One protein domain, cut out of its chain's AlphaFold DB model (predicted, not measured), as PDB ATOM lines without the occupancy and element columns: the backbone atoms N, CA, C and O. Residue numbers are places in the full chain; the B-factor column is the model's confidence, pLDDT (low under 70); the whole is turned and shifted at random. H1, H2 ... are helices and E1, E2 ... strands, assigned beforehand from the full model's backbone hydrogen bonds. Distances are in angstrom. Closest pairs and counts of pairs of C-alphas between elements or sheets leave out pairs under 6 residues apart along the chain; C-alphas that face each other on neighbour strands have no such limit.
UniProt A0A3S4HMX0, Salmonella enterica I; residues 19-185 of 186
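This is residues 19 to 185 of the 186 residues of a protein of Salmonella enterica I (UniProt A0A3S4HMX0). With little regular structure, two small antiparallel sheets, E3-E4-E5-E6 and E7-E8-E9, make a sandwich, partly face to face, strands crossed at 54 degrees; hairpins E1-E2 and E10-E11 lie at opposite ends. The printed part has 167 residues, 59 in named elements, mostly strand, with short H1 between E4 and E5 along the chain. It is compact, radius of gyration of the C-alphas 16.7 A, and flat, spanning 54 by 51 by 21 A.

E1, residues 19 to 21, begins at C-alpha (196.899, 212.042, 296.539). Then come E2, 28 to 32; E3, 61 to 63; E4, 68 to 72; H1, 87 to 90; E5, 95 to 100; E6, 106 to 111; E7, 127 to 133, 17.4 A; E8, 136 to 144, 23.8 A; E9, 150 to 154; E10, 166 to 168; E11, 182 to 184, ending at C-alpha (208.010, 236.163, 284.581).

Within hydrogen-bond range are N 20 and O 30, 3.0 A, in hairpin E1-E2, and N 71 and O 97, 2.8 A, between E4 and E5. E7-E8-E9 is a meander, successive antiparallel neighbours, with N 129 and O 140 at 3.0 A. The closest C-alphas of E3 and E7, Ala 61 and Thr 127, are 7.0 A apart. H1 is on neither sheet and too short for an O i to N i+4 pair.

The printed part has no cut. Link E2 to E3 is long, 28 residues. Residues 45 to 47 and 185 have pLDDT under 70.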
ATOM      1  N   ARG A  19     196.976 213.194 295.628       95.94
ATOM      2  CA  ARG A  19     196.899 212.042 296.539       95.94
ATOM      3  C   ARG A  19     197.845 210.923 296.130       95.94
ATOM      4  O   ARG A  19     197.895 210.555 294.946       95.94
ATOM      5  N   GLY A  20     198.513 210.351 297.129       95.69
ATOM      6  CA  GLY A  20     199.298 209.125 297.029       95.69
ATOM      7  C   GLY A  20     198.543 207.944 297.622       95.69
ATOM      8  O   GLY A  20     198.024 208.024 298.736       95.69
ATOM      9  N   PHE A  21     198.494 206.840 296.883       96.50
ATOM     10  CA  PHE A  21     197.820 205.612 297.291       96.50
ATOM     11  C   PHE A  21     198.789 204.438 297.242       96.50
ATOM     12  O   PHE A  21     199.671 204.394 296.386       96.50
ATOM     13  N   ASP A  22     198.596 203.472 298.132       96.12
ATOM     14  CA  ASP A  22     199.251 202.176 298.016       96.12
ATOM     15  C   ASP A  22     198.720 201.444 296.775       96.12
ATOM     16  O   ASP A  22     197.511 201.283 296.603       96.12
ATOM     17  N   VAL A  23     199.628 201.004 295.903       95.44
ATOM     18  CA  VAL A  23     199.274 200.432 294.593       95.44
ATOM     19  C   VAL A  23     198.547 199.088 294.696       95.44
ATOM     20  O   VAL A  23     197.792 198.735 293.796       95.44
ATOM     21  N   ASN A  24     198.749 198.340 295.786       97.44
ATOM     22  CA  ASN A  24     198.185 197.000 295.947       97.44
ATOM     23  C   ASN A  24     196.804 197.032 296.613       97.44
ATOM     24  O   ASN A  24     195.924 196.252 296.263       97.44
ATOM     25  N   SER A  25     196.623 197.918 297.593       97.44
ATOM     26  CA  SER A  25     195.422 197.997 298.431       97.44
ATOM     27  C   SER A  25     194.505 199.170 298.091       97.44
ATOM     28  O   SER A  25     193.357 199.184 298.527       97.44
ATOM     29  N   GLY A  26     194.998 200.178 297.367       95.44
ATOM     30  CA  GLY A  26     194.273 201.426 297.126       95.44
ATOM     31  C   GLY A  26     194.126 202.304 298.373       95.44
ATOM     32  O   GLY A  26     193.384 203.284 298.348       95.44
ATOM     33  N   LYS A  27     194.813 201.980 299.477       94.94
ATOM     34  CA  LYS A  27     194.776 202.774 300.708       94.94
ATOM     35  C   LYS A  27     195.396 204.152 300.469       94.94
ATOM     36  O   LYS A  27     196.499 204.243 299.936       94.94
ATOM     37  N   LEU A  28     194.722 205.217 300.910       94.00
ATOM     38  CA  LEU A  28     195.293 206.567 300.926       94.00
ATOM     39  C   LEU A  28     196.497 206.602 301.878       94.00
ATOM     40  O   LEU A  28     196.365 206.310 303.066       94.00
ATOM     41  N   MET A  29     197.660 206.957 301.340       95.31
ATOM     42  CA  MET A  29     198.918 207.043 302.082       95.31
ATOM     43  C   MET A  29     199.207 208.473 302.526       95.31
ATOM     44  O   MET A  29     199.630 208.695 303.656       95.31
ATOM     45  N   TRP A  30     198.964 209.435 301.638       96.44
ATOM     46  CA  TRP A  30     199.168 210.856 301.894       96.44
ATOM     47  C   TRP A  30     198.307 211.704 300.954       96.44
ATOM     48  O   TRP A  30     197.896 211.257 299.878       96.44
ATOM     49  N   ALA A  31     198.058 212.946 301.358       96.56
ATOM     50  CA  ALA A  31     197.438 213.976 300.538       96.56
ATOM     51  C   ALA A  31     198.298 215.247 300.560       96.56
ATOM     52  O   ALA A  31     199.071 215.453 301.496       96.56
ATOM     53  N   PHE A  32     198.169 216.063 299.521       97.44
ATOM     54  CA  PHE A  32     198.684 217.421 299.445       97.44
ATOM     55  C   PHE A  32     197.599 218.315 298.840       97.44
ATOM     56  O   PHE A  32     197.314 218.233 297.644       97.44
ATOM     57  N   ASP A  33     196.953 219.121 299.675       96.38
ATOM     58  CA  ASP A  33     195.932 220.087 299.290       96.38
ATOM     59  C   ASP A  33     196.555 221.491 299.178       96.38
ATOM     60  O   ASP A  33     196.825 222.131 300.198       96.38
ATOM     61  N   PRO A  34     196.803 221.991 297.956       95.62
ATOM     62  CA  PRO A  34     197.518 223.247 297.760       95.62
ATOM     63  C   PRO A  34     196.720 224.483 298.189       95.62
ATOM     64  O   PRO A  34     197.320 225.538 298.333       95.62
ATOM     65  N   GLY A  35     195.405 224.371 298.407       94.06
ATOM     66  CA  GLY A  35     194.575 225.469 298.914       94.06
ATOM     67  C   GLY A  35     194.382 225.446 300.433       94.06
ATOM     68  O   GLY A  35     193.725 226.333 300.975       94.06
ATOM     69  N   ALA A  36     194.927 224.447 301.133       94.31
ATOM     70  CA  ALA A  36     194.765 224.298 302.573       94.31
ATOM     71  C   ALA A  36     195.899 224.965 303.367       94.31
ATOM     72  O   ALA A  36     197.059 225.009 302.953       94.31
ATOM     73  N   LYS A  37     195.579 225.413 304.588       93.56
ATOM     74  CA  LYS A  37     196.575 225.935 305.538       93.56
ATOM     75  C   LYS A  37     197.601 224.874 305.952       93.56
ATOM     76  O   LYS A  37     198.783 225.185 306.090       93.56
ATOM     77  N   ASP A  38     197.141 223.642 306.157       94.56
ATOM     78  CA  ASP A  38     197.984 222.454 306.300       94.56
ATOM     79  C   ASP A  38     197.759 221.551 305.078       94.56
ATOM     80  O   ASP A  38     196.779 220.802 305.053       94.56
ATOM     81  N   PRO A  39     198.635 221.619 304.058       95.62
ATOM     82  CA  PRO A  39     198.452 220.857 302.829       95.62
ATOM     83  C   PRO A  39     198.440 219.345 303.042       95.62
ATOM     84  O   PRO A  39     197.808 218.629 302.273       95.62
ATOM     85  N   ASN A  40     199.131 218.831 304.064       96.06
ATOM     86  CA  ASN A  40     199.257 217.390 304.271       96.06
ATOM     87  C   ASN A  40     198.201 216.811 305.222       96.06
ATOM     88  O   ASN A  40     198.222 215.605 305.490       96.06
ATOM     89  N   ALA A  41     197.264 217.631 305.706       92.94
ATOM     90  CA  ALA A  41     196.143 217.155 306.499       92.94
ATOM     91  C   ALA A  41     195.288 216.181 305.674       92.94
ATOM     92  O   ALA A  41     194.821 216.502 304.580       92.94
ATOM     93  N   ILE A  42     195.064 214.982 306.215       89.81
ATOM     94  CA  ILE A  42     194.073 214.044 305.687       89.81
ATOM     95  C   ILE A  42     192.769 214.326 306.436       89.81
ATOM     96  O   ILE A  42     192.718 214.102 307.648       89.81
ATOM     97  N   PRO A  43     191.728 214.831 305.756       79.75
ATOM     98  CA  PRO A  43     190.448 215.088 306.391       79.75
ATOM     99  C   PRO A  43     189.859 213.797 306.976       79.75
ATOM    100  O   PRO A  43     189.864 212.756 306.318       79.75
ATOM    101  N   ALA A  44     189.363 213.864 308.215       75.75
ATOM    102  CA  ALA A  44     188.508 212.821 308.787       75.75
ATOM    103  C   ALA A  44     187.097 212.897 308.172       75.75
ATOM    104  O   ALA A  44     186.793 213.861 307.475       75.75
ATOM    105  N   ASP A  45     186.228 211.929 308.475       62.22
ATOM    106  CA  ASP A  45     184.912 211.722 307.835       62.22
ATOM    107  C   ASP A  45     183.975 212.956 307.780       62.22
ATOM    108  O   ASP A  45     183.042 212.985 306.982       62.22
ATOM    109  N   GLU A  46     184.228 213.997 308.581       58.84
ATOM    110  CA  GLU A  46     183.446 215.245 308.624       58.84
ATOM    111  C   GLU A  46     184.111 216.454 307.935       58.84
ATOM    112  O   GLU A  46     183.518 217.529 307.862       58.84
ATOM    113  N   HIS A  47     185.338 216.312 307.427       68.38
ATOM    114  CA  HIS A  47     186.075 217.386 306.759       68.38
ATOM    115  C   HIS A  47     186.269 217.059 305.274       68.38
ATOM    116  O   HIS A  47     186.587 215.934 304.896       68.38
ATOM    117  N   ALA A  48     186.103 218.061 304.413       85.62
ATOM    118  CA  ALA A  48     186.419 217.961 302.994       85.62
ATOM    119  C   ALA A  48     187.723 218.709 302.692       85.62
ATOM    120  O   ALA A  48     188.075 219.663 303.387       85.62
ATOM    121  N   PHE A  49     188.413 218.293 301.631       91.81
ATOM    122  CA  PHE A  49     189.489 219.088 301.042       91.81
ATOM    123  C   PHE A  49     188.971 220.464 300.599       91.81
ATOM    124  O   PHE A  49     187.784 220.630 300.302       91.81
ATOM    125  N   THR A  50     189.863 221.448 300.558       91.25
ATOM    126  CA  THR A  50     189.539 222.842 300.266       91.25
ATOM    127  C   THR A  50     188.978 222.991 298.848       91.25
ATOM    128  O   THR A  50     189.543 222.499 297.874       91.25
ATOM    129  N   PHE A  51     187.825 223.653 298.724       89.94
ATOM    130  CA  PHE A  51     187.220 223.938 297.421       89.94
ATOM    131  C   PHE A  51     188.115 224.884 296.604       89.94
ATOM    132  O   PHE A  51     188.737 225.796 297.153       89.94
ATOM    133  N   ASN A  52     188.146 224.671 295.288       89.25
ATOM    134  CA  ASN A  52     188.983 225.387 294.318       89.25
ATOM    135  C   ASN A  52     190.485 225.408 294.627       89.25
ATOM    136  O   ASN A  52     191.172 226.330 294.201       89.25
ATOM    137  N   SER A  53     191.031 224.453 295.378       92.19
ATOM    138  CA  SER A  53     192.490 224.360 295.457       92.19
ATOM    139  C   SER A  53     193.081 224.213 294.048       92.19
ATOM    140  O   SER A  53     192.509 223.442 293.269       92.19
ATOM    141  N   PRO A  54     194.212 224.874 293.729       93.31
ATOM    142  CA  PRO A  54     194.878 224.705 292.441       93.31
ATOM    143  C   PRO A  54     195.093 223.225 292.125       93.31
ATOM    144  O   PRO A  54     195.461 222.448 293.007       93.31
ATOM    145  N   ASN A  55     194.857 222.803 290.890       93.38
ATOM    146  CA  ASN A  55     195.028 221.403 290.503       93.38
ATOM    147  C   ASN A  55     196.367 221.161 289.799       93.38
ATOM    148  O   ASN A  55     197.076 222.086 289.426       93.38
ATOM    149  N   SER A  56     196.718 219.890 289.610       95.00
ATOM    150  CA  SER A  56     197.789 219.475 288.701       95.00
ATOM    151  C   SER A  56     197.174 218.588 287.629       95.00
ATOM    152  O   SER A  56     196.796 217.452 287.908       95.00
ATOM    153  N   TRP A  57     196.987 219.127 286.428       91.75
ATOM    154  CA  TRP A  57     196.260 218.443 285.352       91.75
ATOM    155  C   TRP A  57     197.183 217.891 284.257       91.75
ATOM    156  O   TRP A  57     196.836 216.912 283.592       91.75
ATOM    157  N   ALA A  58     198.370 218.475 284.092       93.12
ATOM    158  CA  ALA A  58     199.387 217.994 283.165       93.12
ATOM    159  C   ALA A  58     200.150 216.772 283.730       93.12
ATOM    160  O   ALA A  58     200.181 216.558 284.946       93.12
ATOM    161  N   PRO A  59     200.796 215.950 282.877       95.81
ATOM    162  CA  PRO A  59     201.580 214.817 283.354       95.81
ATOM    163  C   PRO A  59     202.734 215.248 284.269       95.81
ATOM    164  O   PRO A  59     203.454 216.203 283.987       95.81
ATOM    165  N   ALA A  60     202.947 214.491 285.342       97.06
ATOM    166  CA  ALA A  60     204.061 214.698 286.260       97.06
ATOM    167  C   ALA A  60     205.375 214.087 285.731       97.06
ATOM    168  O   ALA A  60     205.384 213.219 284.853       97.06
ATOM    169  N   ALA A  61     206.497 214.493 286.325       98.19
ATOM    170  CA  ALA A  61     207.796 213.837 286.171       98.19
ATOM    171  C   ALA A  61     208.285 213.303 287.525       98.19
ATOM    172  O   ALA A  61     207.936 213.856 288.562       98.19
ATOM    173  N   TYR A  62     209.089 212.239 287.537       98.38
ATOM    174  CA  TYR A  62     209.576 211.618 288.773       98.38
ATOM    175  C   TYR A  62     211.074 211.320 288.689       98.38
ATOM    176  O   TYR A  62     211.529 210.718 287.715       98.38
ATOM    177  N   ASP A  63     211.830 211.716 289.716       98.50
ATOM    178  CA  ASP A  63     213.227 211.330 289.910       98.50
ATOM    179  C   ASP A  63     213.340 210.326 291.064       98.50
ATOM    180  O   ASP A  63     213.272 210.679 292.244       98.50
ATOM    181  N   ALA A  64     213.577 209.061 290.713       97.94
ATOM    182  CA  ALA A  64     213.708 207.975 291.679       97.94
ATOM    183  C   ALA A  64     214.929 208.098 292.603       97.94
ATOM    184  O   ALA A  64     214.923 207.525 293.688       97.94
ATOM    185  N   LYS A  65     215.984 208.819 292.198       97.88
ATOM    186  CA  LYS A  65     217.176 209.006 293.041       97.88
ATOM    187  C   LYS A  65     216.924 210.015 294.155       97.88
ATOM    188  O   LYS A  65     217.577 209.940 295.191       97.88
ATOM    189  N   LEU A  66     216.021 210.963 293.917       98.25
ATOM    190  CA  LEU A  66     215.688 212.030 294.855       98.25
ATOM    191  C   LEU A  66     214.394 211.755 295.634       98.25
ATOM    192  O   LEU A  66     214.115 212.480 296.580       98.25
ATOM    193  N   ASP A  67     213.620 210.736 295.242       98.50
ATOM    194  CA  ASP A  67     212.237 210.516 295.698       98.50
ATOM    195  C   ASP A  67     211.354 211.754 295.469       98.50
ATOM    196  O   ASP A  67     210.485 212.071 296.274       98.50
ATOM    197  N   LEU A  68     211.570 212.484 294.367       98.81
ATOM    198  CA  LEU A  68     210.824 213.706 294.060       98.81
ATOM    199  C   LEU A  68     209.916 213.520 292.849       98.81
ATOM    200  O   LEU A  68     210.371 213.138 291.770       98.81
ATOM    201  N   VAL A  69     208.635 213.839 293.029       98.56
ATOM    202  CA  VAL A  69     207.668 214.019 291.942       98.56
ATOM    203  C   VAL A  69     207.471 215.510 291.682       98.56
ATOM    204  O   VAL A  69     207.250 216.289 292.607       98.56
ATOM    205  N   TYR A  70     207.553 215.897 290.413       98.69
ATOM    206  CA  TYR A  70     207.415 217.262 289.928       98.69
ATOM    207  C   TYR A  70     206.067 217.416 289.235       98.69
ATOM    208  O   TYR A  70     205.769 216.710 288.267       98.69
ATOM    209  N   LEU A  71     205.262 218.331 289.754       98.38
ATOM    210  CA  LEU A  71     203.868 218.536 289.397       98.38
ATOM    211  C   LEU A  71     203.716 219.946 288.818       98.38
ATOM    212  O   LEU A  71     203.931 220.921 289.544       98.38
ATOM    213  N   PRO A  72     203.369 220.075 287.529       97.50
ATOM    214  CA  PRO A  72     202.878 221.329 286.976       97.50
ATOM    215  C   PRO A  72     201.547 221.677 287.635       97.50
ATOM    216  O   PRO A  72     200.633 220.845 287.651       97.50
ATOM    217  N   MET A  73     201.456 222.872 288.204       97.00
ATOM    218  CA  MET A  73     200.266 223.349 288.899       97.00
ATOM    219  C   MET A  73     199.510 224.360 288.045       97.00
ATOM    220  O   MET A  73     200.114 225.258 287.454       97.00
ATOM    221  N   GLY A  74     198.190 224.202 288.048       94.56
ATOM    222  CA  GLY A  74     197.199 225.138 287.546       94.56
ATOM    223  C   GLY A  74     196.946 226.304 288.494       94.56
ATOM    224  O   GLY A  74     197.706 226.553 289.437       94.56
ATOM    225  N   VAL A  75     195.835 226.994 288.266       91.62
ATOM    226  CA  VAL A  75     195.353 228.107 289.087       91.62
ATOM    227  C   VAL A  75     194.057 227.736 289.821       91.62
ATOM    228  O   VAL A  75     193.425 226.715 289.557       91.62
ATOM    229  N   THR A  76     193.685 228.547 290.809       87.81
ATOM    230  CA  THR A  76     192.370 228.485 291.456       87.81
ATOM    231  C   THR A  76     191.297 229.049 290.528       87.81
ATOM    232  O   THR A  76     191.358 230.228 290.175       87.81
ATOM    233  N   THR A  77     190.273 228.254 290.222       82.12
ATOM    234  CA  THR A  77     189.109 228.690 289.437       82.12
ATOM    235  C   THR A  77     188.273 229.744 290.183       82.12
ATOM    236  O   THR A  77     188.069 229.615 291.399       82.12
ATOM    237  N   PRO A  78     187.720 230.762 289.485       85.06
ATOM    238  CA  PRO A  78     187.853 231.064 288.051       85.06
ATOM    239  C   PRO A  78     189.268 231.485 287.652       85.06
ATOM    240  O   PRO A  78     189.935 232.204 288.389       85.06
ATOM    241  N   ASP A  79     189.717 231.071 286.473       85.19
ATOM    242  CA  ASP A  79     191.135 231.169 286.094       85.19
ATOM    243  C   ASP A  79     191.505 232.599 285.678       85.19
ATOM    244  O   ASP A  79     192.621 233.061 285.906       85.19
ATOM    245  N   ILE A  80     190.521 233.335 285.153       88.12
ATOM    246  CA  ILE A  80     190.668 234.702 284.631       88.12
ATOM    247  C   ILE A  80     190.194 235.804 285.595       88.12
ATOM    248  O   ILE A  80     190.049 236.962 285.199       88.12
ATOM    249  N   TRP A  81     189.883 235.455 286.849       90.62
ATOM    250  CA  TRP A  81     189.504 236.419 287.886       90.62
ATOM    251  C   TRP A  81     189.872 235.899 289.278       90.62
ATOM    252  O   TRP A  81     189.397 234.848 289.707       90.62
ATOM    253  N   GLY A  82     190.699 236.655 289.997       91.38
ATOM    254  CA  GLY A  82     191.337 236.248 291.244       91.38
ATOM    255  C   GLY A  82     190.831 236.951 292.499       91.38
ATOM    256  O   GLY A  82     191.311 236.649 293.587       91.38
ATOM    257  N   GLY A  83     189.837 237.837 292.406       91.69
ATOM    258  CA  GLY A  83     189.473 238.731 293.515       91.69
ATOM    259  C   GLY A  83     188.982 238.057 294.808       91.69
ATOM    260  O   GLY A  83     188.989 238.683 295.865       91.69
ATOM    261  N   ASN A  84     188.581 236.781 294.754       90.38
ATOM    262  CA  ASN A  84     188.212 235.978 295.933       90.38
ATOM    263  C   ASN A  84     189.288 234.962 296.347       90.38
ATOM    264  O   ASN A  84     189.050 234.180 297.271       90.38
ATOM    265  N   ARG A  85     190.434 234.914 295.660       92.25
ATOM    266  CA  ARG A  85     191.489 233.953 295.969       92.25
ATOM    267  C   ARG A  85     192.158 234.330 297.282       92.25
ATOM    268  O   ARG A  85     192.532 235.476 297.530       92.25
ATOM    269  N   THR A  86     192.275 233.338 298.148       93.12
ATOM    270  CA  THR A  86     192.982 233.459 299.424       93.12
ATOM    271  C   THR A  86     194.495 233.320 299.224       93.12
ATOM    272  O   THR A  86     194.929 232.723 298.235       93.12
ATOM    273  N   PRO A  87     195.327 233.807 300.164       94.56
ATOM    274  CA  PRO A  87     196.770 233.575 300.118       94.56
ATOM    275  C   PRO A  87     197.142 232.090 300.019       94.56
ATOM    276  O   PRO A  87     198.112 231.741 299.353       94.56
ATOM    277  N   GLU A  88     196.367 231.207 300.653       95.12
ATOM    278  CA  GLU A  88     196.550 229.760 300.570       95.12
ATOM    279  C   GLU A  88     196.296 229.241 299.148       95.12
ATOM    280  O   GLU A  88     197.118 228.503 298.615       95.12
ATOM    281  N   GLN A  89     195.220 229.691 298.498       93.56
ATOM    282  CA  GLN A  89     194.889 229.350 297.108       93.56
ATOM    283  C   GLN A  89     195.903 229.881 296.079       93.56
ATOM    284  O   GLN A  89     196.062 229.289 295.014       93.56
ATOM    285  N   GLU A  90     196.606 230.970 296.393       94.44
ATOM    286  CA  GLU A  90     197.643 231.566 295.536       94.44
ATOM    287  C   GLU A  90     199.030 230.939 295.738       94.44
ATOM    288  O   GLU A  90     199.892 231.024 294.863       94.44
ATOM    289  N   ARG A  91     199.265 230.289 296.884       95.94
ATOM    290  CA  ARG A  91     200.597 229.850 297.332       95.94
ATOM    291  C   ARG A  91     201.316 228.925 296.347       95.94
ATOM    292  O   ARG A  91     202.543 228.958 296.272       95.94
ATOM    293  N   TYR A  92     200.564 228.086 295.641       96.94
ATOM    294  CA  TYR A  92     201.087 227.104 294.685       96.94
ATOM    295  C   TYR A  92     200.454 227.228 293.296       96.94
ATOM    296  O   TYR A  92     200.669 226.358 292.451       96.94
ATOM    297  N   ALA A  93     199.674 228.283 293.054       95.62
ATOM    298  CA  ALA A  93     199.090 228.535 291.745       95.62
ATOM    299  C   ALA A  93     200.190 228.823 290.713       95.62
ATOM    300  O   ALA A  93     201.193 229.458 291.054       95.62
ATOM    301  N   SER A  94     200.005 228.344 289.481       95.81
ATOM    302  CA  SER A  94     200.898 228.582 288.336       95.81
ATOM    303  C   SER A  94     202.369 228.360 288.711       95.81
ATOM    304  O   SER A  94     203.215 229.256 288.637       95.81
ATOM    305  N   SER A  95     202.658 227.158 289.222       97.19
ATOM    306  CA  SER A  95     203.960 226.790 289.783       97.19
ATOM    307  C   SER A  95     204.422 225.395 289.358       97.19
ATOM    308  O   SER A  95     203.623 224.539 288.980       97.19
ATOM    309  N   ILE A  96     205.730 225.147 289.443       98.25
ATOM    310  CA  ILE A  96     206.248 223.782 289.570       98.25
ATOM    311  C   ILE A  96     206.318 223.445 291.052       98.25
ATOM    312  O   ILE A  96     207.030 224.100 291.816       98.25
ATOM    313  N   LEU A  97     205.612 222.387 291.433       98.31
ATOM    314  CA  LEU A  97     205.587 221.851 292.783       98.31
ATOM    315  C   LEU A  97     206.398 220.554 292.842       98.31
ATOM    316  O   LEU A  97     206.121 219.615 292.097       98.31
ATOM    317  N   ALA A  98     207.378 220.473 293.741       98.75
ATOM    318  CA  ALA A  98     208.119 219.245 294.008       98.75
ATOM    319  C   ALA A  98     207.705 218.655 295.356       98.75
ATOM    320  O   ALA A  98     207.889 219.274 296.410       98.75
ATOM    321  N   LEU A  99     207.175 217.434 295.327       98.81
ATOM    322  CA  LEU A  99     206.789 216.681 296.518       98.81
ATOM    323  C   LEU A  99     207.667 215.440 296.662       98.81
ATOM    324  O   LEU A  99     208.045 214.823 295.668       98.81
ATOM    325  N   ASN A 100     207.929 215.027 297.900       98.62
ATOM    326  CA  ASN A 100     208.454 213.691 298.160       98.62
ATOM    327  C   ASN A 100     207.404 212.658 297.737       98.62
ATOM    328  O   ASN A 100     206.305 212.655 298.298       98.62
ATOM    329  N   ALA A 101     207.714 211.773 296.791       97.69
ATOM    330  CA  ALA A 101     206.727 210.844 296.242       97.69
ATOM    331  C   ALA A 101     206.242 209.831 297.294       97.69
ATOM    332  O   ALA A 101     205.065 209.462 297.310       97.69
ATOM    333  N   THR A 102     207.111 209.445 298.231       96.94
ATOM    334  CA  THR A 102     206.753 208.521 299.317       96.94
ATOM    335  C   THR A 102     205.845 209.156 300.373       96.94
ATOM    336  O   THR A 102     204.989 208.476 300.939       96.94
ATOM    337  N   THR A 103     206.017 210.449 300.670       97.38
ATOM    338  CA  THR A 103     205.388 211.081 301.850       97.38
ATOM    339  C   THR A 103     204.390 212.188 301.528       97.38
ATOM    340  O   THR A 103     203.668 212.619 302.423       97.38
ATOM    341  N   GLY A 104     204.366 212.688 300.292       97.69
ATOM    342  CA  GLY A 104     203.557 213.836 299.887       97.69
ATOM    343  C   GLY A 104     204.035 215.177 300.442       97.69
ATOM    344  O   GLY A 104     203.371 216.190 300.232       97.69
ATOM    345  N   LYS A 105     205.154 215.215 301.177       98.19
ATOM    346  CA  LYS A 105     205.668 216.448 301.783       98.19
ATOM    347  C   LYS A 105     206.333 217.335 300.744       98.19
ATOM    348  O   LYS A 105     207.099 216.847 299.911       98.19
ATOM    349  N   LEU A 106     206.100 218.638 300.863       98.56
ATOM    350  CA  LEU A 106     206.762 219.650 300.047       98.56
ATOM    351  C   LEU A 106     208.284 219.553 300.187       98.56
ATOM    352  O   LEU A 106     208.809 219.627 301.297       98.56
ATOM    353  N   ALA A 107     208.974 219.423 299.057       98.69
ATOM    354  CA  ALA A 107     210.413 219.632 298.973       98.69
ATOM    355  C   ALA A 107     210.706 221.092 298.614       98.69
ATOM    356  O   ALA A 107     211.425 221.776 299.338       98.69
ATOM    357  N   TRP A 108     210.101 221.581 297.529       98.75
ATOM    358  CA  TRP A 108     210.209 222.965 297.074       98.75
ATOM    359  C   TRP A 108     209.067 223.305 296.105       98.75
ATOM    360  O   TRP A 108     208.373 222.419 295.602       98.75
ATOM    361  N   SER A 109     208.860 224.594 295.843       98.25
ATOM    362  CA  SER A 109     207.949 225.084 294.804       98.25
ATOM    363  C   SER A 109     208.517 226.337 294.147       98.25
ATOM    364  O   SER A 109     209.084 227.177 294.844       98.25
ATOM    365  N   TYR A 110     208.316 226.487 292.840       98.00
ATOM    366  CA  TYR A 110     208.703 227.678 292.085       98.00
ATOM    367  C   TYR A 110     207.501 228.215 291.306       98.00
ATOM    368  O   TYR A 110     206.992 227.536 290.416       98.00
ATOM    369  N   GLN A 111     207.037 229.413 291.661       96.50
ATOM    370  CA  GLN A 111     205.902 230.070 291.014       96.50
ATOM    371  C   GLN A 111     206.374 230.837 289.778       96.50
ATOM    372  O   GLN A 111     207.271 231.672 289.874       96.50
ATOM    373  N   THR A 112     205.781 230.538 288.621       95.25
ATOM    374  CA  THR A 112     206.143 231.158 287.339       95.25
ATOM    375  C   THR A 112     205.321 232.405 287.054       95.25
ATOM    376  O   THR A 112     205.819 233.334 286.425       95.25
ATOM    377  N   VAL A 113     204.069 232.434 287.516       94.06
ATOM    378  CA  VAL A 113     203.168 233.580 287.365       94.06
ATOM    379  C   VAL A 113     202.585 233.944 288.720       94.06
ATOM    380  O   VAL A 113     202.060 233.087 289.428       94.06
ATOM    381  N   HIS A 114     202.684 235.218 289.085       94.12
ATOM    382  CA  HIS A 114     202.097 235.731 290.320       94.12
ATOM    383  C   HIS A 114     200.678 236.220 290.061       94.12
ATOM    384  O   HIS A 114     200.484 237.046 289.170       94.12
ATOM    385  N   HIS A 115     199.720 235.766 290.876       94.62
ATOM    386  CA  HIS A 115     198.309 236.144 290.779       94.62
ATOM    387  C   HIS A 115     197.790 236.063 289.335       94.62
ATOM    388  O   HIS A 115     197.521 237.066 288.675       94.62
ATOM    389  N   ASP A 116     197.751 234.836 288.824       93.44
ATOM    390  CA  ASP A 116     197.484 234.547 287.420       93.44
ATOM    391  C   ASP A 116     196.029 234.851 287.039       93.44
ATOM    392  O   ASP A 116     195.103 234.213 287.537       93.44
ATOM    393  N   LEU A 117     195.829 235.835 286.163       93.50
ATOM    394  CA  LEU A 117     194.514 236.242 285.658       93.50
ATOM    395  C   LEU A 117     194.310 235.911 284.176       93.50
ATOM    396  O   LEU A 117     193.354 236.386 283.560       93.50
ATOM    397  N   TRP A 118     195.229 235.154 283.581       92.12
ATOM    398  CA  TRP A 118     195.248 234.897 282.142       92.12
ATOM    399  C   TRP A 118     195.323 233.414 281.807       92.12
ATOM    400  O   TRP A 118     195.552 233.090 280.644       92.12
ATOM    401  N   ASP A 119     195.122 232.543 282.800       92.38
ATOM    402  CA  ASP A 119     195.292 231.100 282.654       92.38
ATOM    403  C   ASP A 119     196.682 230.771 282.073       92.38
ATOM    404  O   ASP A 119     196.823 230.117 281.045       92.38
ATOM    405  N   MET A 120     197.732 231.306 282.701       93.31
ATOM    406  CA  MET A 120     199.136 231.186 282.288       93.31
ATOM    407  C   MET A 120     199.897 230.120 283.087       93.31
ATOM    408  O   MET A 120     201.107 230.227 283.320       93.31
ATOM    409  N   ASP A 121     199.182 229.072 283.486       93.44
ATOM    410  CA  ASP A 121     199.722 227.932 284.207       93.44
ATOM    411  C   ASP A 121     200.681 227.063 283.364       93.44
ATOM    412  O   ASP A 121     201.073 227.399 282.237       93.44
ATOM    413  N   LEU A 122     201.139 225.947 283.944       95.56
ATOM    414  CA  LEU A 122     202.088 225.043 283.297       95.56
ATOM    415  C   LEU A 122     201.371 223.847 282.648       95.56
ATOM    416  O   LEU A 122     200.944 222.935 283.357       95.56
ATOM    417  N   PRO A 123     201.292 223.785 281.302       94.50
ATOM    418  CA  PRO A 123     200.415 222.844 280.606       94.50
ATOM    419  C   PRO A 123     201.110 221.542 280.194       94.50
ATOM    420  O   PRO A 123     200.500 220.678 279.564       94.50
ATOM    421  N   ALA A 124     202.412 221.422 280.450       94.62
ATOM    422  CA  ALA A 124     203.256 220.399 279.854       94.62
ATOM    423  C   ALA A 124     204.010 219.591 280.909       94.62
ATOM    424  O   ALA A 124     204.369 220.094 281.974       94.62
ATOM    425  N   GLN A 125     204.303 218.338 280.560       96.56
ATOM    426  CA  GLN A 125     205.171 217.491 281.365       96.56
ATOM    427  C   GLN A 125     206.570 218.119 281.481       96.56
ATOM    428  O   GLN A 125     207.188 218.411 280.450       96.56
ATOM    429  N   PRO A 126     207.123 218.276 282.695       97.19
ATOM    430  CA  PRO A 126     208.489 218.740 282.858       97.19
ATOM    431  C   PRO A 126     209.499 217.689 282.386       97.19
ATOM    432  O   PRO A 126     209.291 216.488 282.554       97.19
ATOM    433  N   THR A 127     210.629 218.130 281.835       98.31
ATOM    434  CA  THR A 127     211.706 217.229 281.387       98.31
ATOM    435  C   THR A 127     212.872 217.257 282.365       98.31
ATOM    436  O   THR A 127     213.395 218.326 282.666       98.31
ATOM    437  N   LEU A 128     213.312 216.086 282.832       98.56
ATOM    438  CA  LEU A 128     214.497 215.946 283.682       98.56
ATOM    439  C   LEU A 128     215.740 215.759 282.812       98.56
ATOM    440  O   LEU A 128     215.747 214.912 281.918       98.56
ATOM    441  N   ALA A 129     216.794 216.523 283.081       98.25
ATOM    442  CA  ALA A 129     218.052 216.438 282.347       98.25
ATOM    443  C   ALA A 129     219.241 216.769 283.248       98.25
ATOM    444  O   ALA A 129     219.082 217.420 284.275       98.25
ATOM    445  N   ASP A 130     220.440 216.364 282.848       98.25
ATOM    446  CA  ASP A 130     221.682 216.818 283.470       98.25
ATOM    447  C   ASP A 130     222.422 217.702 282.456       98.25
ATOM    448  O   ASP A 130     222.634 217.289 281.313       98.25
ATOM    449  N   ILE A 131     222.786 218.924 282.851       97.56
ATOM    450  CA  ILE A 131     223.478 219.891 281.984       97.56
ATOM    451  C   ILE A 131     224.789 220.353 282.607       97.56
ATOM    452  O   ILE A 131     224.971 220.256 283.815       97.56
ATOM    453  N   THR A 132     225.706 220.881 281.801       97.62
ATOM    454  CA  THR A 132     226.963 221.447 282.304       97.62
ATOM    455  C   THR A 132     226.840 222.960 282.462       97.62
ATOM    456  O   THR A 132     226.575 223.655 281.484       97.62
ATOM    457  N   VAL A 133     227.089 223.466 283.670       95.00
ATOM    458  CA  VAL A 133     227.145 224.895 284.013       95.00
ATOM    459  C   VAL A 133     228.501 225.160 284.655       95.00
ATOM    460  O   VAL A 133     228.860 224.494 285.623       95.00
ATOM    461  N   ASP A 134     229.295 226.059 284.072       94.50
ATOM    462  CA  ASP A 134     230.641 226.409 284.557       94.50
ATOM    463  C   ASP A 134     231.544 225.189 284.838       94.50
ATOM    464  O   ASP A 134     232.281 225.121 285.820       94.50
ATOM    465  N   GLY A 135     231.460 224.174 283.968       96.44
ATOM    466  CA  GLY A 135     232.231 222.930 284.079       96.44
ATOM    467  C   GLY A 135     231.691 221.914 285.093       96.44
ATOM    468  O   GLY A 135     232.253 220.827 285.207       96.44
ATOM    469  N   THR A 136     230.594 222.221 285.788       97.00
ATOM    470  CA  THR A 136     229.936 221.325 286.750       97.00
ATOM    471  C   THR A 136     228.646 220.761 286.164       97.00
ATOM    472  O   THR A 136     227.850 221.490 285.578       97.00
ATOM    473  N   THR A 137     228.408 219.459 286.331       98.06
ATOM    474  CA  THR A 137     227.123 218.846 285.970       98.06
ATOM    475  C   THR A 137     226.055 219.218 286.998       98.06
ATOM    476  O   THR A 137     226.181 218.891 288.178       98.06
ATOM    477  N   VAL A 138     224.992 219.871 286.537       98.38
ATOM    478  CA  VAL A 138     223.845 220.305 287.330       98.38
ATOM    479  C   VAL A 138     222.603 219.517 286.897       98.38
ATOM    480  O   VAL A 138     222.264 219.511 285.710       98.38
ATOM    481  N   PRO A 139     221.912 218.849 287.835       98.56
ATOM    482  CA  PRO A 139     220.658 218.171 287.560       98.56
ATOM    483  C   PRO A 139     219.509 219.180 287.452       98.56
ATOM    484  O   PRO A 139     219.151 219.829 288.431       98.56
ATOM    485  N   VAL A 140     218.890 219.292 286.280       98.69
ATOM    486  CA  VAL A 140     217.841 220.280 286.001       98.69
ATOM    487  C   VAL A 140     216.484 219.667 285.681       98.69
ATOM    488  O   VAL A 140     216.365 218.490 285.327       98.69
ATOM    489  N   ILE A 141     215.465 220.512 285.805       98.56
ATOM    490  CA  ILE A 141     214.126 220.334 285.263       98.56
ATOM    491  C   ILE A 141     213.829 221.481 284.290       98.56
ATOM    492  O   ILE A 141     214.019 222.654 284.617       98.56
ATOM    493  N   TYR A 142     213.372 221.130 283.092       98.44
ATOM    494  CA  TYR A 142     212.797 222.059 282.124       98.44
ATOM    495  C   TYR A 142     211.286 222.097 282.305       98.44
ATOM    496  O   TYR A 142     210.628 221.062 282.180       98.44
ATOM    497  N   ALA A 143     210.744 223.282 282.563       97.75
ATOM    498  CA  ALA A 143     209.324 223.508 282.790       97.75
ATOM    499  C   ALA A 143     208.771 224.518 281.768       97.75
ATOM    500  O   ALA A 143     208.939 225.726 281.949       97.75
ATOM    501  N   PRO A 144     208.157 224.046 280.669       96.38
ATOM    502  CA  PRO A 144     207.457 224.907 279.720       96.38
ATOM    503  C   PRO A 144     206.179 225.489 280.338       96.38
ATOM    504  O   PRO A 144     205.419 224.759 280.974       96.38
ATOM    505  N   ALA A 145     205.920 226.777 280.111       94.94
ATOM    506  CA  ALA A 145     204.731 227.478 280.601       94.94
ATOM    507  C   ALA A 145     203.920 228.100 279.453       94.94
ATOM    508  O   ALA A 145     204.465 228.382 278.380       94.94
ATOM    509  N   LYS A 146     202.625 228.364 279.685       94.31
ATOM    510  CA  LYS A 146     201.747 229.044 278.711       94.31
ATOM    511  C   LYS A 146     202.214 230.462 278.355       94.31
ATOM    512  O   LYS A 146     201.917 230.935 277.262       94.31
ATOM    513  N   THR A 147     203.040 231.085 279.200       91.31
ATOM    514  CA  THR A 147     203.711 232.368 278.918       91.31
ATOM    515  C   THR A 147     204.697 232.316 277.740       91.31
ATOM    516  O   THR A 147     205.212 233.342 277.306       91.31
ATOM    517  N   GLY A 148     205.006 231.124 277.214       91.06
ATOM    518  CA  GLY A 148     205.999 230.925 276.156       91.06
ATOM    519  C   GLY A 148     207.431 230.781 276.678       91.06
ATOM    520  O   GLY A 148     208.358 230.592 275.888       91.06
ATOM    521  N   ASN A 149     207.636 230.833 277.997       93.81
ATOM    522  CA  ASN A 149     208.928 230.571 278.623       93.81
ATOM    523  C   ASN A 149     209.164 229.071 278.849       93.81
ATOM    524  O   ASN A 149     208.235 228.275 278.997       93.81
ATOM    525  N   ILE A 150     210.442 228.711 278.955       96.31
ATOM    526  CA  ILE A 150     210.889 227.451 279.546       96.31
ATOM    527  C   ILE A 150     211.744 227.812 280.757       96.31
ATOM    528  O   ILE A 150     212.813 228.406 280.607       96.31
ATOM    529  N   PHE A 151     211.274 227.457 281.946       97.62
ATOM    530  CA  PHE A 151     212.028 227.641 283.181       97.62
ATOM    531  C   PHE A 151     213.017 226.490 283.345       97.62
ATOM    532  O   PHE A 151     212.676 225.333 283.095       97.62
ATOM    533  N   VAL A 152     214.247 226.814 283.745       98.31
ATOM    534  CA  VAL A 152     215.310 225.833 283.988       98.31
ATOM    535  C   VAL A 152     215.713 225.936 285.447       98.31
ATOM    536  O   VAL A 152     216.356 226.908 285.850       98.31
ATOM    537  N   LEU A 153     215.305 224.945 286.231       98.62
ATOM    538  CA  LEU A 153     215.519 224.910 287.676       98.62
ATOM    539  C   LEU A 153     216.431 223.741 288.034       98.62
ATOM    540  O   LEU A 153     216.372 222.699 287.383       98.62
ATOM    541  N   ASP A 154     217.235 223.873 289.082       98.62
ATOM    542  CA  ASP A 154     217.899 222.732 289.699       98.62
ATOM    543  C   ASP A 154     216.826 221.865 290.359       98.62
ATOM    544  O   ASP A 154     216.105 222.291 291.265       98.62
ATOM    545  N   ARG A 155     216.686 220.625 289.887       98.56
ATOM    546  CA  ARG A 155     215.555 219.776 290.281       98.56
ATOM    547  C   ARG A 155     215.626 219.304 291.738       98.56
ATOM    548  O   ARG A 155     214.680 218.688 292.230       98.56
ATOM    549  N   ARG A 156     216.735 219.563 292.438       98.62
ATOM    550  CA  ARG A 156     216.927 219.205 293.850       98.62
ATOM    551  C   ARG A 156     216.309 220.229 294.794       98.62
ATOM    552  O   ARG A 156     215.816 219.837 295.847       98.62
ATOM    553  N   ASN A 157     216.346 221.512 294.436       98.50
ATOM    554  CA  ASN A 157     215.987 222.612 295.338       98.50
ATOM    555  C   ASN A 157     215.085 223.693 294.709       98.50
ATOM    556  O   ASN A 157     214.614 224.564 295.433       98.50
ATOM    557  N   GLY A 158     214.820 223.634 293.402       98.25
ATOM    558  CA  GLY A 158     213.970 224.592 292.698       98.25
ATOM    559  C   GLY A 158     214.645 225.930 292.388       98.25
ATOM    560  O   GLY A 158     213.963 226.858 291.956       98.25
ATOM    561  N   GLU A 159     215.956 226.060 292.600       98.19
ATOM    562  CA  GLU A 159     216.692 227.285 292.281       98.19
ATOM    563  C   GLU A 159     216.849 227.456 290.767       98.19
ATOM    564  O   GLU A 159     217.057 226.491 290.032       98.19
ATOM    565  N   LEU A 160     216.774 228.698 290.288       97.69
ATOM    566  CA  LEU A 160     216.983 229.012 288.877       97.69
ATOM    567  C   LEU A 160     218.420 228.695 288.459       97.69
ATOM    568  O   LEU A 160     219.372 229.261 288.990       97.69
ATOM    569  N   VAL A 161     218.557 227.848 287.442       97.94
ATOM    570  CA  VAL A 161     219.833 227.608 286.754       97.94
ATOM    571  C   VAL A 161     219.983 228.553 285.566       97.94
ATOM    572  O   VAL A 161     221.076 229.041 285.292       97.94
ATOM    573  N   VAL A 162     218.876 228.865 284.888       96.19
ATOM    574  CA  VAL A 162     218.808 229.952 283.904       96.19
ATOM    575  C   VAL A 162     217.990 231.094 284.509       96.19
ATOM    576  O   VAL A 162     216.877 230.837 284.967       96.19
ATOM    577  N   PRO A 163     218.491 232.345 284.516       94.69
ATOM    578  CA  PRO A 163     217.745 233.476 285.056       94.69
ATOM    579  C   PRO A 163     216.375 233.653 284.391       94.69
ATOM    580  O   PRO A 163     216.272 233.672 283.165       94.69
ATOM    581  N   ALA A 164     215.344 233.869 285.205       93.81
ATOM    582  CA  ALA A 164     213.991 234.207 284.769       93.81
ATOM    583  C   ALA A 164     213.632 235.620 285.265       93.81
ATOM    584  O   ALA A 164     213.016 235.765 286.319       93.81
ATOM    585  N   PRO A 165     214.080 236.685 284.576       92.50
ATOM    586  CA  PRO A 165     213.807 238.050 285.008       92.50
ATOM    587  C   PRO A 165     212.317 238.383 284.880       92.50
ATOM    588  O   PRO A 165     211.702 238.166 283.833       92.50
ATOM    589  N   GLU A 166     211.756 238.974 285.930       91.62
ATOM    590  CA  GLU A 166     210.377 239.452 285.921       91.62
ATOM    591  C   GLU A 166     210.253 240.835 285.272       91.62
ATOM    592  O   GLU A 166     211.153 241.678 285.359       91.62
ATOM    593  N   LYS A 167     209.104 241.091 284.644       90.94
ATOM    594  CA  LYS A 167     208.748 242.388 284.058       90.94
ATOM    595  C   LYS A 167     207.474 242.939 284.691       90.94
ATOM    596  O   LYS A 167     206.650 242.148 285.152       90.94
ATOM    597  N   PRO A 168     207.277 244.270 284.675       92.81
ATOM    598  CA  PRO A 168     206.011 244.868 285.070       92.81
ATOM    599  C   PRO A 168     204.846 244.289 284.268       92.81
ATOM    600  O   PRO A 168     204.908 244.220 283.038       92.81
ATOM    601  N   VAL A 169     203.783 243.907 284.967       90.75
ATOM    602  CA  VAL A 169     202.556 243.380 284.357       90.75
ATOM    603  C   VAL A 169     201.664 244.550 283.914       90.75
ATOM    604  O   VAL A 169     201.618 245.568 284.618       90.75
ATOM    605  N   PRO A 170     200.937 244.459 282.782       89.12
ATOM    606  CA  PRO A 170     199.918 245.443 282.425       89.12
ATOM    607  C   PRO A 170     198.909 245.659 283.560       89.12
ATOM    608  O   PRO A 170     198.331 244.714 284.088       89.12
ATOM    609  N   GLN A 171     198.718 246.917 283.955       91.62
ATOM    610  CA  GLN A 171     197.860 247.285 285.082       91.62
ATOM    611  C   GLN A 171     196.415 247.546 284.645       91.62
ATOM    612  O   GLN A 171     196.155 247.860 283.485       91.62
ATOM    613  N   GLY A 172     195.487 247.485 285.606       90.94
ATOM    614  CA  GLY A 172     194.058 247.730 285.378       90.94
ATOM    615  C   GLY A 172     193.220 246.464 285.512       90.94
ATOM    616  O   GLY A 172     192.621 246.008 284.543       90.94
ATOM    617  N   ALA A 173     193.183 245.902 286.721       90.94
ATOM    618  CA  ALA A 173     192.369 244.732 287.021       90.94
ATOM    619  C   ALA A 173     190.863 245.032 286.914       90.94
ATOM    620  O   ALA A 173     190.420 246.180 287.055       90.94
ATOM    621  N   ALA A 174     190.065 243.983 286.717       91.19
ATOM    622  CA  ALA A 174     188.618 244.074 286.847       91.19
ATOM    623  C   ALA A 174     188.224 244.539 288.263       91.19
ATOM    624  O   ALA A 174     188.973 244.404 289.232       91.19
ATOM    625  N   LYS A 175     187.015 245.092 288.406       93.62
ATOM    626  CA  LYS A 175     186.524 245.555 289.710       93.62
ATOM    627  C   LYS A 175     186.540 244.406 290.727       93.62
ATOM    628  O   LYS A 175     185.932 243.369 290.487       93.62
ATOM    629  N   GLY A 176     187.150 244.653 291.887       92.88
ATOM    630  CA  GLY A 176     187.245 243.676 292.976       92.88
ATOM    631  C   GLY A 176     188.457 242.751 292.884       92.88
ATOM    632  O   GLY A 176     188.535 241.827 293.677       92.88
ATOM    633  N   ASP A 177     189.374 243.011 291.952       94.50
ATOM    634  CA  ASP A 177     190.587 242.225 291.740       94.50
ATOM    635  C   ASP A 177     191.843 243.116 291.726       94.50
ATOM    636  O   ASP A 177     191.742 244.349 291.798       94.50
ATOM    637  N   TYR A 178     193.027 242.513 291.625       93.94
ATOM    638  CA  TYR A 178     194.299 243.221 291.458       93.94
ATOM    639  C   TYR A 178     195.162 242.543 290.391       93.94
ATOM    640  O   TYR A 178     194.854 241.459 289.943       93.94
ATOM    641  N   VAL A 179     196.233 243.182 289.926       92.56
ATOM    642  CA  VAL A 179     197.261 242.481 289.136       92.56
ATOM    643  C   VAL A 179     198.548 242.440 289.944       92.56
ATOM    644  O   VAL A 179     198.827 243.360 290.723       92.56
ATOM    645  N   ALA A 180     199.353 241.395 289.764       91.56
ATOM    646  CA  ALA A 180     200.693 241.382 290.328       91.56
ATOM    647  C   ALA A 180     201.518 242.566 289.799       91.56
ATOM    648  O   ALA A 180     201.307 243.072 288.695       91.56
ATOM    649  N   LYS A 181     202.479 243.029 290.600       90.31
ATOM    650  CA  LYS A 181     203.363 244.128 290.192       90.31
ATOM    651  C   LYS A 181     204.253 243.701 289.025       90.31
ATOM    652  O   LYS A 181     204.363 244.425 288.039       90.31
ATOM    653  N   ASN A 182     204.865 242.529 289.164       88.75
ATOM    654  CA  ASN A 182     205.762 241.923 288.195       88.75
ATOM    655  C   ASN A 182     205.414 240.435 288.033       88.75
ATOM    656  O   ASN A 182     204.806 239.850 288.927       88.75
ATOM    657  N   SER A 183     205.798 239.844 286.904       84.19
ATOM    658  CA  SER A 183     205.723 238.400 286.658       84.19
ATOM    659  C   SER A 183     206.819 237.979 285.679       84.19
ATOM    660  O   SER A 183     207.332 238.822 284.928       84.19
ATOM    661  N   ALA A 184     207.181 236.693 285.655       74.38
ATOM    662  CA  ALA A 184     208.010 236.163 284.581       74.38
ATOM    663  C   ALA A 184     207.242 236.346 283.259       74.38
ATOM    664  O   ALA A 184     206.129 235.859 283.103       74.38
ATOM    665  N   VAL A 185     207.827 237.192 282.411       55.03
ATOM    666  CA  VAL A 185     207.369 237.756 281.127       55.03
ATOM    667  C   VAL A 185     206.040 237.224 280.549       55.03
ATOM    668  O   VAL A 185     205.963 236.074 280.136       55.03
TER     669      VAL A 185